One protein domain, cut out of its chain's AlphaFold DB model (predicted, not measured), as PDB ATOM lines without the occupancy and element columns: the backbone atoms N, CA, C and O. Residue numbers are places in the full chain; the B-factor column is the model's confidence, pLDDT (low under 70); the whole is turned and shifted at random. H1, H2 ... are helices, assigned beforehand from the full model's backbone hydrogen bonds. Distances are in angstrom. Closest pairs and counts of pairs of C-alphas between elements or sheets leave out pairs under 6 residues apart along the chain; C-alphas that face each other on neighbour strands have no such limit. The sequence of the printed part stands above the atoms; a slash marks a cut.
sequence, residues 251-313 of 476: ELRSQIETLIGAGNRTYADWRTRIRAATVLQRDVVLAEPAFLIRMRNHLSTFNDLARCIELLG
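AT A GLANCE: This is residues 251 to 313 of the 476 residues of a protein of Geodermatophilus pulveris (UniProt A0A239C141). Four helices, H1, H2, H5 and H4 in that order, stand round a small core as a loosely closed ring, with H3 at one end of it. H1, H2 and H5 run nearly along one line, H2 and H5 the same way and H1 opposite to H2, while H4 slants on the remaining side. The printed part has 63 residues with five named helices, H1 to H5 along the chain, and no named strand: all helix. It is compact and rounded, with a radius of gyration of the C-alphas of 10.1 A and spans of 26 by 20 by 19 A.

HOW THE PARTS SIT: Begin at H1, residues 251 to 261, the longest helix. H2, residues 267 to 276, touches it and forms a helical hairpin with it, opposite ways at a shallow tilt of 17 degrees; their closest C-alphas, of Leu 252 and Arg 273, are 6.6 A apart. H5, residues 302 to 311, touches H2 the same way at a shallow tilt of 11 degrees, closest at the C-alphas of Tyr 267 and Asp 304, 5.8 A. H1 and H5 are apart. H3, residues 279 to 286, touches H1 at a steep tilt of 42 degrees; the closest C-alphas, of Leu 252 and Gln 281, are 6.0 A apart. The helix packing is mostly aligned, but only just: 2 of 3 pairs are at a shallow tilt. H4, residues 289 to 298, and H5 only just touch, with 3 pairs of C-alphas within 8 A, and only at the corner; their closest C-alphas, of Arg 296 and Leu 305, are 6.0 A apart. H1 and H4 are close but not clearly touching, closest at the C-alphas of Ile 260 and His 298, 6.7 A. In H1, H2, H3, H4 and H5 every O i to N i+4 pair is within hydrogen-bond range.

IN THESE COORDINATES: Find C-alpha 251 at (-45.689, -32.057, 45.474); from there H1 runs 15.1 A to C-alpha 261. H2 spans 14.3 A, H3 10.6 A and H4 14.4 A. H5 runs 14.3 A to C-alpha 311 at (-32.152, -24.700, 41.449).

THE WHOLE: Look for the two C-alphas farthest apart at Leu 280 and Ser 300, 26.0 A. The printed part has no cut, and the four links are tight. The mean pLDDT of the printed part is 92.0, and no printed residue is under 70.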
ATOM      1  N   GLU A 251     -46.135 -32.033  44.083       84.50
ATOM      2  CA  GLU A 251     -45.689 -32.057  45.474       84.50
ATOM      3  C   GLU A 251     -44.794 -30.858  45.806       84.50
ATOM      4  O   GLU A 251     -45.079 -30.124  46.751       84.50
ATOM      5  N   LEU A 252     -43.774 -30.575  44.984       91.81
ATOM      6  CA  LEU A 252     -42.926 -29.391  45.168       91.81
ATOM      7  C   LEU A 252     -43.752 -28.097  45.174       91.81
ATOM      8  O   LEU A 252     -43.528 -27.225  46.013       91.81
ATOM      9  N   ARG A 253     -44.711 -27.971  44.251       88.88
ATOM     10  CA  ARG A 253     -45.586 -26.796  44.151       88.88
ATOM     11  C   ARG A 253     -46.389 -26.611  45.442       88.88
ATOM     12  O   ARG A 253     -46.374 -25.522  46.004       88.88
ATOM     13  N   SER A 254     -47.008 -27.678  45.947       87.38
ATOM     14  CA  SER A 254     -47.763 -27.690  47.211       87.38
ATOM     15  C   SER A 254     -46.878 -27.373  48.426       87.38
ATOM     16  O   SER A 254     -47.237 -26.567  49.290       87.38
ATOM     17  N   GLN A 255     -45.665 -27.931  48.473       91.75
ATOM     18  CA  GLN A 255     -44.690 -27.630  49.523       91.75
ATOM     19  C   GLN A 255     -44.280 -26.149  49.507       91.75
ATOM     20  O   GLN A 255     -44.180 -25.531  50.566       91.75
ATOM     21  N   ILE A 256     -44.090 -25.557  48.324       92.88
ATOM     22  CA  ILE A 256     -43.822 -24.121  48.180       92.88
ATOM     23  C   ILE A 256     -45.040 -23.285  48.608       92.88
ATOM     24  O   ILE A 256     -44.873 -22.307  49.333       92.88
ATOM     25  N   GLU A 257     -46.264 -23.666  48.234       90.38
ATOM     26  CA  GLU A 257     -47.483 -22.974  48.690       90.38
ATOM     27  C   GLU A 257     -47.631 -23.016  50.212       90.38
ATOM     28  O   GLU A 257     -48.009 -22.016  50.819       90.38
ATOM     29  N   THR A 258     -47.241 -24.123  50.843       92.12
ATOM     30  CA  THR A 258     -47.197 -24.241  52.305       92.12
ATOM     31  C   THR A 258     -46.195 -23.257  52.917       92.12
ATOM     32  O   THR A 258     -46.513 -22.598  53.906       92.12
ATOM     33  N   LEU A 259     -45.005 -23.093  52.320       93.25
ATOM     34  CA  LEU A 259     -44.026 -22.086  52.760       93.25
ATOM     35  C   LEU A 259     -44.574 -20.660  52.616       93.25
ATOM     36  O   LEU A 259     -44.387 -19.839  53.518       93.25
ATOM     37  N   ILE A 260     -45.274 -20.376  51.515       92.06
ATOM     38  CA  ILE A 260     -45.926 -19.082  51.282       92.06
ATOM     39  C   ILE A 260     -47.001 -18.830  52.347       92.06
ATOM     40  O   ILE A 260     -46.972 -17.793  53.011       92.06
ATOM     41  N   GLY A 261     -47.904 -19.789  52.572       92.38
ATOM     42  CA  GLY A 261     -48.972 -19.689  53.572       92.38
ATOM     43  C   GLY A 261     -48.453 -19.531  55.003       92.38
ATOM     44  O   GLY A 261     -49.050 -18.812  55.799       92.38
ATOM     45  N   ALA A 262     -47.299 -20.127  55.313       94.50
ATOM     46  CA  ALA A 262     -46.618 -19.978  56.598       94.50
ATOM     47  C   ALA A 262     -45.821 -18.665  56.740       94.50
ATOM     48  O   ALA A 262     -45.188 -18.445  57.771       94.50
ATOM     49  N   GLY A 263     -45.791 -17.799  55.720       94.06
ATOM     50  CA  GLY A 263     -45.013 -16.558  55.770       94.06
ATOM     51  C   GLY A 263     -43.499 -16.759  55.642       94.06
ATOM     52  O   GLY A 263     -42.741 -15.828  55.908       94.06
ATOM     53  N   ASN A 264     -43.023 -17.942  55.240       92.31
ATOM     54  CA  ASN A 264     -41.597 -18.269  55.222       92.31
ATOM     55  C   ASN A 264     -40.876 -17.629  54.023       92.31
ATOM     56  O   ASN A 264     -41.102 -18.016  52.876       92.31
ATOM     57  N   ARG A 265     -39.965 -16.688  54.294       92.69
ATOM     58  CA  ARG A 265     -39.202 -15.941  53.275       92.69
ATOM     59  C   ARG A 265     -37.732 -16.366  53.152       92.69
ATOM     60  O   ARG A 265     -36.961 -15.696  52.458       92.69
ATOM     61  N   THR A 266     -37.327 -17.426  53.850       89.00
ATOM     62  CA  THR A 266     -35.923 -17.822  54.025       89.00
ATOM     63  C   THR A 266     -35.476 -18.764  52.914       89.00
ATOM     64  O   THR A 266     -35.932 -19.901  52.839       89.00
ATOM     65  N   TYR A 267     -34.504 -18.347  52.098       92.12
ATOM     66  CA  TYR A 267     -33.977 -19.154  50.986       92.12
ATOM     67  C   TYR A 267     -33.588 -20.597  51.371       92.12
ATOM     68  O   TYR A 267     -33.774 -21.511  50.573       92.12
ATOM     69  N   ALA A 268     -33.075 -20.830  52.584       94.12
ATOM     70  CA  ALA A 268     -32.645 -22.157  53.030       94.12
ATOM     71  C   ALA A 268     -33.769 -23.212  52.984       94.12
ATOM     72  O   ALA A 268     -33.534 -24.337  52.528       94.12
ATOM     73  N   ASP A 269     -34.986 -22.847  53.389       92.50
ATOM     74  CA  ASP A 269     -36.131 -23.763  53.401       92.50
ATOM     75  C   ASP A 269     -36.616 -24.055  51.980       92.50
ATOM     76  O   ASP A 269     -36.811 -25.210  51.601       92.50
ATOM     77  N   TRP A 270     -36.696 -23.011  51.152       94.69
ATOM     78  CA  TRP A 270     -37.042 -23.111  49.735       94.69
ATOM     79  C   TRP A 270     -36.044 -23.988  48.970       94.69
ATOM     80  O   TRP A 270     -36.440 -24.909  48.255       94.69
ATOM     81  N   ARG A 271     -34.740 -23.767  49.178       96.31
ATOM     82  CA  ARG A 271     -33.653 -24.581  48.615       96.31
ATOM     83  C   ARG A 271     -33.805 -26.050  48.981       96.31
ATOM     84  O   ARG A 271     -33.595 -26.905  48.125       96.31
ATOM     85  N   THR A 272     -34.138 -26.339  50.237       96.19
ATOM     86  CA  THR A 272     -34.286 -27.713  50.730       96.19
ATOM     87  C   THR A 272     -35.405 -28.437  49.985       96.19
ATOM     88  O   THR A 272     -35.188 -29.548  49.506       96.19
ATOM     89  N   ARG A 273     -36.563 -27.787  49.794       95.38
ATOM     90  CA  ARG A 273     -37.685 -28.368  49.035       95.38
ATOM     91  C   ARG A 273     -37.343 -28.564  47.560       95.38
ATOM     92  O   ARG A 273     -37.520 -29.657  47.035       95.38
ATOM     93  N   ILE A 274     -36.778 -27.545  46.909       96.31
ATOM     94  CA  ILE A 274     -36.436 -27.609  45.479       96.31
ATOM     95  C   ILE A 274     -35.389 -28.698  45.198       96.31
ATOM     96  O   ILE A 274     -35.497 -29.399  44.198       96.31
ATOM     97  N   ARG A 275     -34.389 -28.878  46.075       95.75
ATOM     98  CA  ARG A 275     -33.353 -29.912  45.900       95.75
ATOM     99  C   ARG A 275     -33.867 -31.336  46.095       95.75
ATOM    100  O   ARG A 275     -33.306 -32.244  45.492       95.75
ATOM    101  N   ALA A 276     -34.884 -31.525  46.930       93.00
ATOM    102  CA  ALA A 276     -35.500 -32.832  47.147       93.00
ATOM    103  C   ALA A 276     -36.439 -33.248  46.000       93.00
ATOM    104  O   ALA A 276     -36.733 -34.432  45.851       93.00
ATOM    105  N   ALA A 277     -36.901 -32.288  45.196       92.31
ATOM    106  CA  ALA A 277     -37.876 -32.517  44.142       92.31
ATOM    107  C   ALA A 277     -37.295 -33.198  42.897       92.31
ATOM    108  O   ALA A 277     -36.139 -32.982  42.494       92.31
ATOM    109  N   THR A 278     -38.145 -33.968  42.219       91.44
ATOM    110  CA  THR A 278     -37.783 -34.596  40.946       91.44
ATOM    111  C   THR A 278     -37.593 -33.546  39.853       91.44
ATOM    112  O   THR A 278     -37.891 -32.359  40.019       91.44
ATOM    113  N   VAL A 279     -37.005 -33.955  38.731       91.12
ATOM    114  CA  VAL A 279     -36.782 -33.042  37.602       91.12
ATOM    115  C   VAL A 279     -38.123 -32.554  37.040       91.12
ATOM    116  O   VAL A 279     -38.283 -31.351  36.845       91.12
ATOM    117  N   LEU A 280     -39.104 -33.450  36.878       89.56
ATOM    118  CA  LEU A 280     -40.441 -33.098  36.395       89.56
ATOM    119  C   LEU A 280     -41.146 -32.107  37.330       89.56
ATOM    120  O   LEU A 280     -41.668 -31.099  36.867       89.56
ATOM    121  N   GLN A 281     -41.112 -32.340  38.645       91.44
ATOM    122  CA  GLN A 281     -41.716 -31.423  39.620       91.44
ATOM    123  C   GLN A 281     -41.134 -30.004  39.524       91.44
ATOM    124  O   GLN A 281     -41.860 -29.014  39.643       91.44
ATOM    125  N   ARG A 282     -39.820 -29.887  39.295       94.56
ATOM    126  CA  ARG A 282     -39.153 -28.592  39.106       94.56
ATOM    127  C   ARG A 282     -39.551 -27.922  37.792       94.56
ATOM    128  O   ARG A 282     -39.817 -26.719  37.796       94.56
ATOM    129  N   ASP A 283     -39.657 -28.680  36.701       91.38
ATOM    130  CA  ASP A 283     -40.126 -28.148  35.416       91.38
ATOM    131  C   ASP A 283     -41.571 -27.655  35.491       91.38
ATOM    132  O   ASP A 283     -41.884 -26.594  34.953       91.38
ATOM    133  N   VAL A 284     -42.442 -28.387  36.194       87.88
ATOM    134  CA  VAL A 284     -43.841 -28.000  36.408       87.88
ATOM    135  C   VAL A 284     -43.924 -26.653  37.122       87.88
ATOM    136  O   VAL A 284     -44.668 -25.774  36.691       87.88
ATOM    137  N   VAL A 285     -43.106 -26.433  38.154       92.50
ATOM    138  CA  VAL A 285     -43.016 -25.122  38.819       92.50
ATOM    139  C   VAL A 285     -42.489 -24.040  37.866       92.50
ATOM    140  O   VAL A 285     -43.043 -22.941  37.826       92.50
ATOM    141  N   LEU A 286     -41.456 -24.329  37.064       90.69
ATOM    142  CA  LEU A 286     -40.918 -23.371  36.084       90.69
ATOM    143  C   LEU A 286     -41.894 -23.026  34.956       90.69
ATOM    144  O   LEU A 286     -41.765 -21.952  34.363       90.69
ATOM    145  N   ALA A 287     -42.839 -23.912  34.652       84.94
ATOM    146  CA  ALA A 287     -43.814 -23.754  33.580       84.94
ATOM    147  C   ALA A 287     -45.001 -22.839  33.944       84.94
ATOM    148  O   ALA A 287     -45.799 -22.517  33.064       84.94
ATOM    149  N   GLU A 288     -45.124 -22.378  35.198       84.44
ATOM    150  CA  GLU A 288     -46.212 -21.502  35.664       84.44
ATOM    151  C   GLU A 288     -45.689 -20.088  36.019       84.44
ATOM    152  O   GLU A 288     -45.406 -19.810  37.187       84.44
ATOM    153  N   PRO A 289     -45.598 -19.129  35.068       84.62
ATOM    154  CA  PRO A 289     -45.095 -17.777  35.350       84.62
ATOM    155  C   PRO A 289     -45.824 -17.064  36.495       84.62
ATOM    156  O   PRO A 289     -45.197 -16.394  37.313       84.62
ATOM    157  N   ALA A 290     -47.142 -17.256  36.607       82.94
ATOM    158  CA  ALA A 290     -47.932 -16.705  37.706       82.94
ATOM    159  C   ALA A 290     -47.480 -17.237  39.079       82.94
ATOM    160  O   ALA A 290     -47.492 -16.495  40.060       82.94
ATOM    161  N   PHE A 291     -47.047 -18.498  39.153       87.75
ATOM    162  CA  PHE A 291     -46.484 -19.083  40.366       87.75
ATOM    163  C   PHE A 291     -45.127 -18.472  40.697       87.75
ATOM    164  O   PHE A 291     -44.895 -18.067  41.832       87.75
ATOM    165  N   LEU A 292     -44.257 -18.320  39.698       92.00
ATOM    166  CA  LEU A 292     -42.947 -17.696  39.876       92.00
ATOM    167  C   LEU A 292     -43.063 -16.231  40.336       92.00
ATOM    168  O   LEU A 292     -42.279 -15.794  41.178       92.00
ATOM    169  N   ILE A 293     -44.079 -15.491  39.877       88.88
ATOM    170  CA  ILE A 293     -44.411 -14.148  40.393       88.88
ATOM    171  C   ILE A 293     -44.839 -14.213  41.867       88.88
ATOM    172  O   ILE A 293     -44.418 -13.384  42.672       88.88
ATOM    173  N   ARG A 294     -45.633 -15.216  42.269       91.06
ATOM    174  CA  ARG A 294     -45.954 -15.419  43.695       91.06
ATOM    175  C   ARG A 294     -44.693 -15.686  44.520       91.06
ATOM    176  O   ARG A 294     -44.536 -15.081  45.577       91.06
ATOM    177  N   MET A 295     -43.771 -16.511  44.019       94.25
ATOM    178  CA  MET A 295     -42.468 -16.727  44.663       94.25
ATOM    179  C   MET A 295     -41.675 -15.417  44.777       94.25
ATOM    180  O   MET A 295     -41.162 -15.108  45.853       94.25
ATOM    181  N   ARG A 296     -41.620 -14.614  43.700       92.38
ATOM    182  CA  ARG A 296     -40.948 -13.302  43.660       92.38
ATOM    183  C   ARG A 296     -41.449 -12.355  44.743       92.38
ATOM    184  O   ARG A 296     -40.632 -11.687  45.373       92.38
ATOM    185  N   ASN A 297     -42.764 -12.297  44.931       92.06
ATOM    186  CA  ASN A 297     -43.419 -11.400  45.882       92.06
ATOM    187  C   ASN A 297     -43.245 -11.841  47.341       92.06
ATOM    188  O   ASN A 297     -43.457 -11.040  48.251       92.06
ATOM    189  N   HIS A 298     -42.882 -13.106  47.568       94.19
ATOM    190  CA  HIS A 298     -42.746 -13.672  48.906       94.19
ATOM    191  C   HIS A 298     -41.297 -13.760  49.388       94.19
ATOM    192  O   HIS A 298     -41.022 -13.517  50.563       94.19
ATOM    193  N   LEU A 299     -40.364 -14.104  48.498       93.25
ATOM    194  CA  LEU A 299     -38.940 -14.196  48.819       93.25
ATOM    195  C   LEU A 299     -38.352 -12.830  49.191       93.25
ATOM    196  O   LEU A 299     -38.730 -11.791  48.655       93.25
ATOM    197  N   SER A 300     -37.379 -12.851  50.105       88.94
ATOM    198  CA  SER A 300     -36.805 -11.635  50.696       88.94
ATOM    199  C   SER A 300     -36.071 -10.753  49.684       88.94
ATOM    200  O   SER A 300     -36.098  -9.528  49.796       88.94
ATOM    201  N   THR A 301     -35.398 -11.355  48.700       91.12
ATOM    202  CA  THR A 301     -34.565 -10.633  47.732       91.12
ATOM    203  C   THR A 301     -34.725 -11.175  46.315       91.12
ATOM    204  O   THR A 301     -35.131 -12.320  46.105       91.12
ATOM    205  N   PHE A 302     -34.349 -10.360  45.324       90.94
ATOM    206  CA  PHE A 302     -34.221 -10.819  43.938       90.94
ATOM    207  C   PHE A 302     -33.215 -11.977  43.817       90.94
ATOM    208  O   PHE A 302     -33.472 -12.943  43.104       90.94
ATOM    209  N   ASN A 303     -32.106 -11.920  44.560       91.88
ATOM    210  CA  ASN A 303     -31.065 -12.948  44.510       91.88
ATOM    211  C   ASN A 303     -31.555 -14.294  45.036       91.88
ATOM    212  O   ASN A 303     -31.188 -15.326  44.484       91.88
ATOM    213  N   ASP A 304     -32.406 -14.299  46.061       93.56
ATOM    214  CA  ASP A 304     -33.008 -15.537  46.553       93.56
ATOM    215  C   ASP A 304     -33.955 -16.143  45.516       93.56
ATOM    216  O   ASP A 304     -33.905 -17.353  45.296       93.56
ATOM    217  N   LEU A 305     -34.740 -15.318  44.804       94.50
ATOM    218  CA  LEU A 305     -35.517 -15.802  43.660       94.50
ATOM    219  C   LEU A 305     -34.601 -16.380  42.583       94.50
ATOM    220  O   LEU A 305     -34.834 -17.499  42.142       94.50
ATOM    221  N   ALA A 306     -33.568 -15.648  42.165       94.75
ATOM    222  CA  ALA A 306     -32.657 -16.089  41.115       94.75
ATOM    223  C   ALA A 306     -31.999 -17.436  41.461       94.75
ATOM    224  O   ALA A 306     -31.969 -18.334  40.622       94.75
ATOM    225  N   ARG A 307     -31.581 -17.626  42.721       95.44
ATOM    226  CA  ARG A 307     -31.080 -18.916  43.224       95.44
ATOM    227  C   ARG A 307     -32.142 -20.012  43.174       95.44
ATOM    228  O   ARG A 307     -31.836 -21.131  42.776       95.44
ATOM    229  N   CYS A 308     -33.381 -19.726  43.572       96.56
ATOM    230  CA  CYS A 308     -34.479 -20.690  43.471       96.56
ATOM    231  C   CYS A 308     -34.758 -21.086  42.014       96.56
ATOM    232  O   CYS A 308     -34.875 -22.271  41.725       96.56
ATOM    233  N   ILE A 309     -34.821 -20.119  41.098       96.56
ATOM    234  CA  ILE A 309     -35.033 -20.341  39.662       96.56
ATOM    235  C   ILE A 309     -33.900 -21.179  39.051       96.56
ATOM    236  O   ILE A 309     -34.160 -22.078  38.248       96.56
ATOM    237  N   GLU A 310     -32.659 -20.939  39.469       95.50
ATOM    238  CA  GLU A 310     -31.502 -21.732  39.058       95.50
ATOM    239  C   GLU A 310     -31.572 -23.172  39.590       95.50
ATOM    240  O   GLU A 310     -31.381 -24.123  38.834       95.50
ATOM    241  N   LEU A 311     -31.945 -23.365  40.861       96.62
ATOM    242  CA  LEU A 311     -32.152 -24.700  41.449       96.62
ATOM    243  C   LEU A 311     -33.301 -25.475  40.793       96.62
ATOM    244  O   LEU A 311     -33.243 -26.705  40.691       96.62
ATOM    245  N   LEU A 312     -34.339 -24.765  40.349       95.81
ATOM    246  CA  LEU A 312     -35.422 -25.341  39.561       95.81
ATOM    247  C   LEU A 312     -34.938 -25.795  38.168       95.81
ATOM    248  O   LEU A 312     -35.613 -26.588  37.525       95.81
ATOM    249  N   GLY A 313     -33.759 -25.359  37.718       93.69
ATOM    250  CA  GLY A 313     -33.103 -25.853  36.506       93.69
ATOM    251  C   GLY A 313     -33.036 -24.849  35.358       93.69
ATOM    252  O   GLY A 313     -32.557 -25.197  34.276       93.69
TER     253      GLY A 313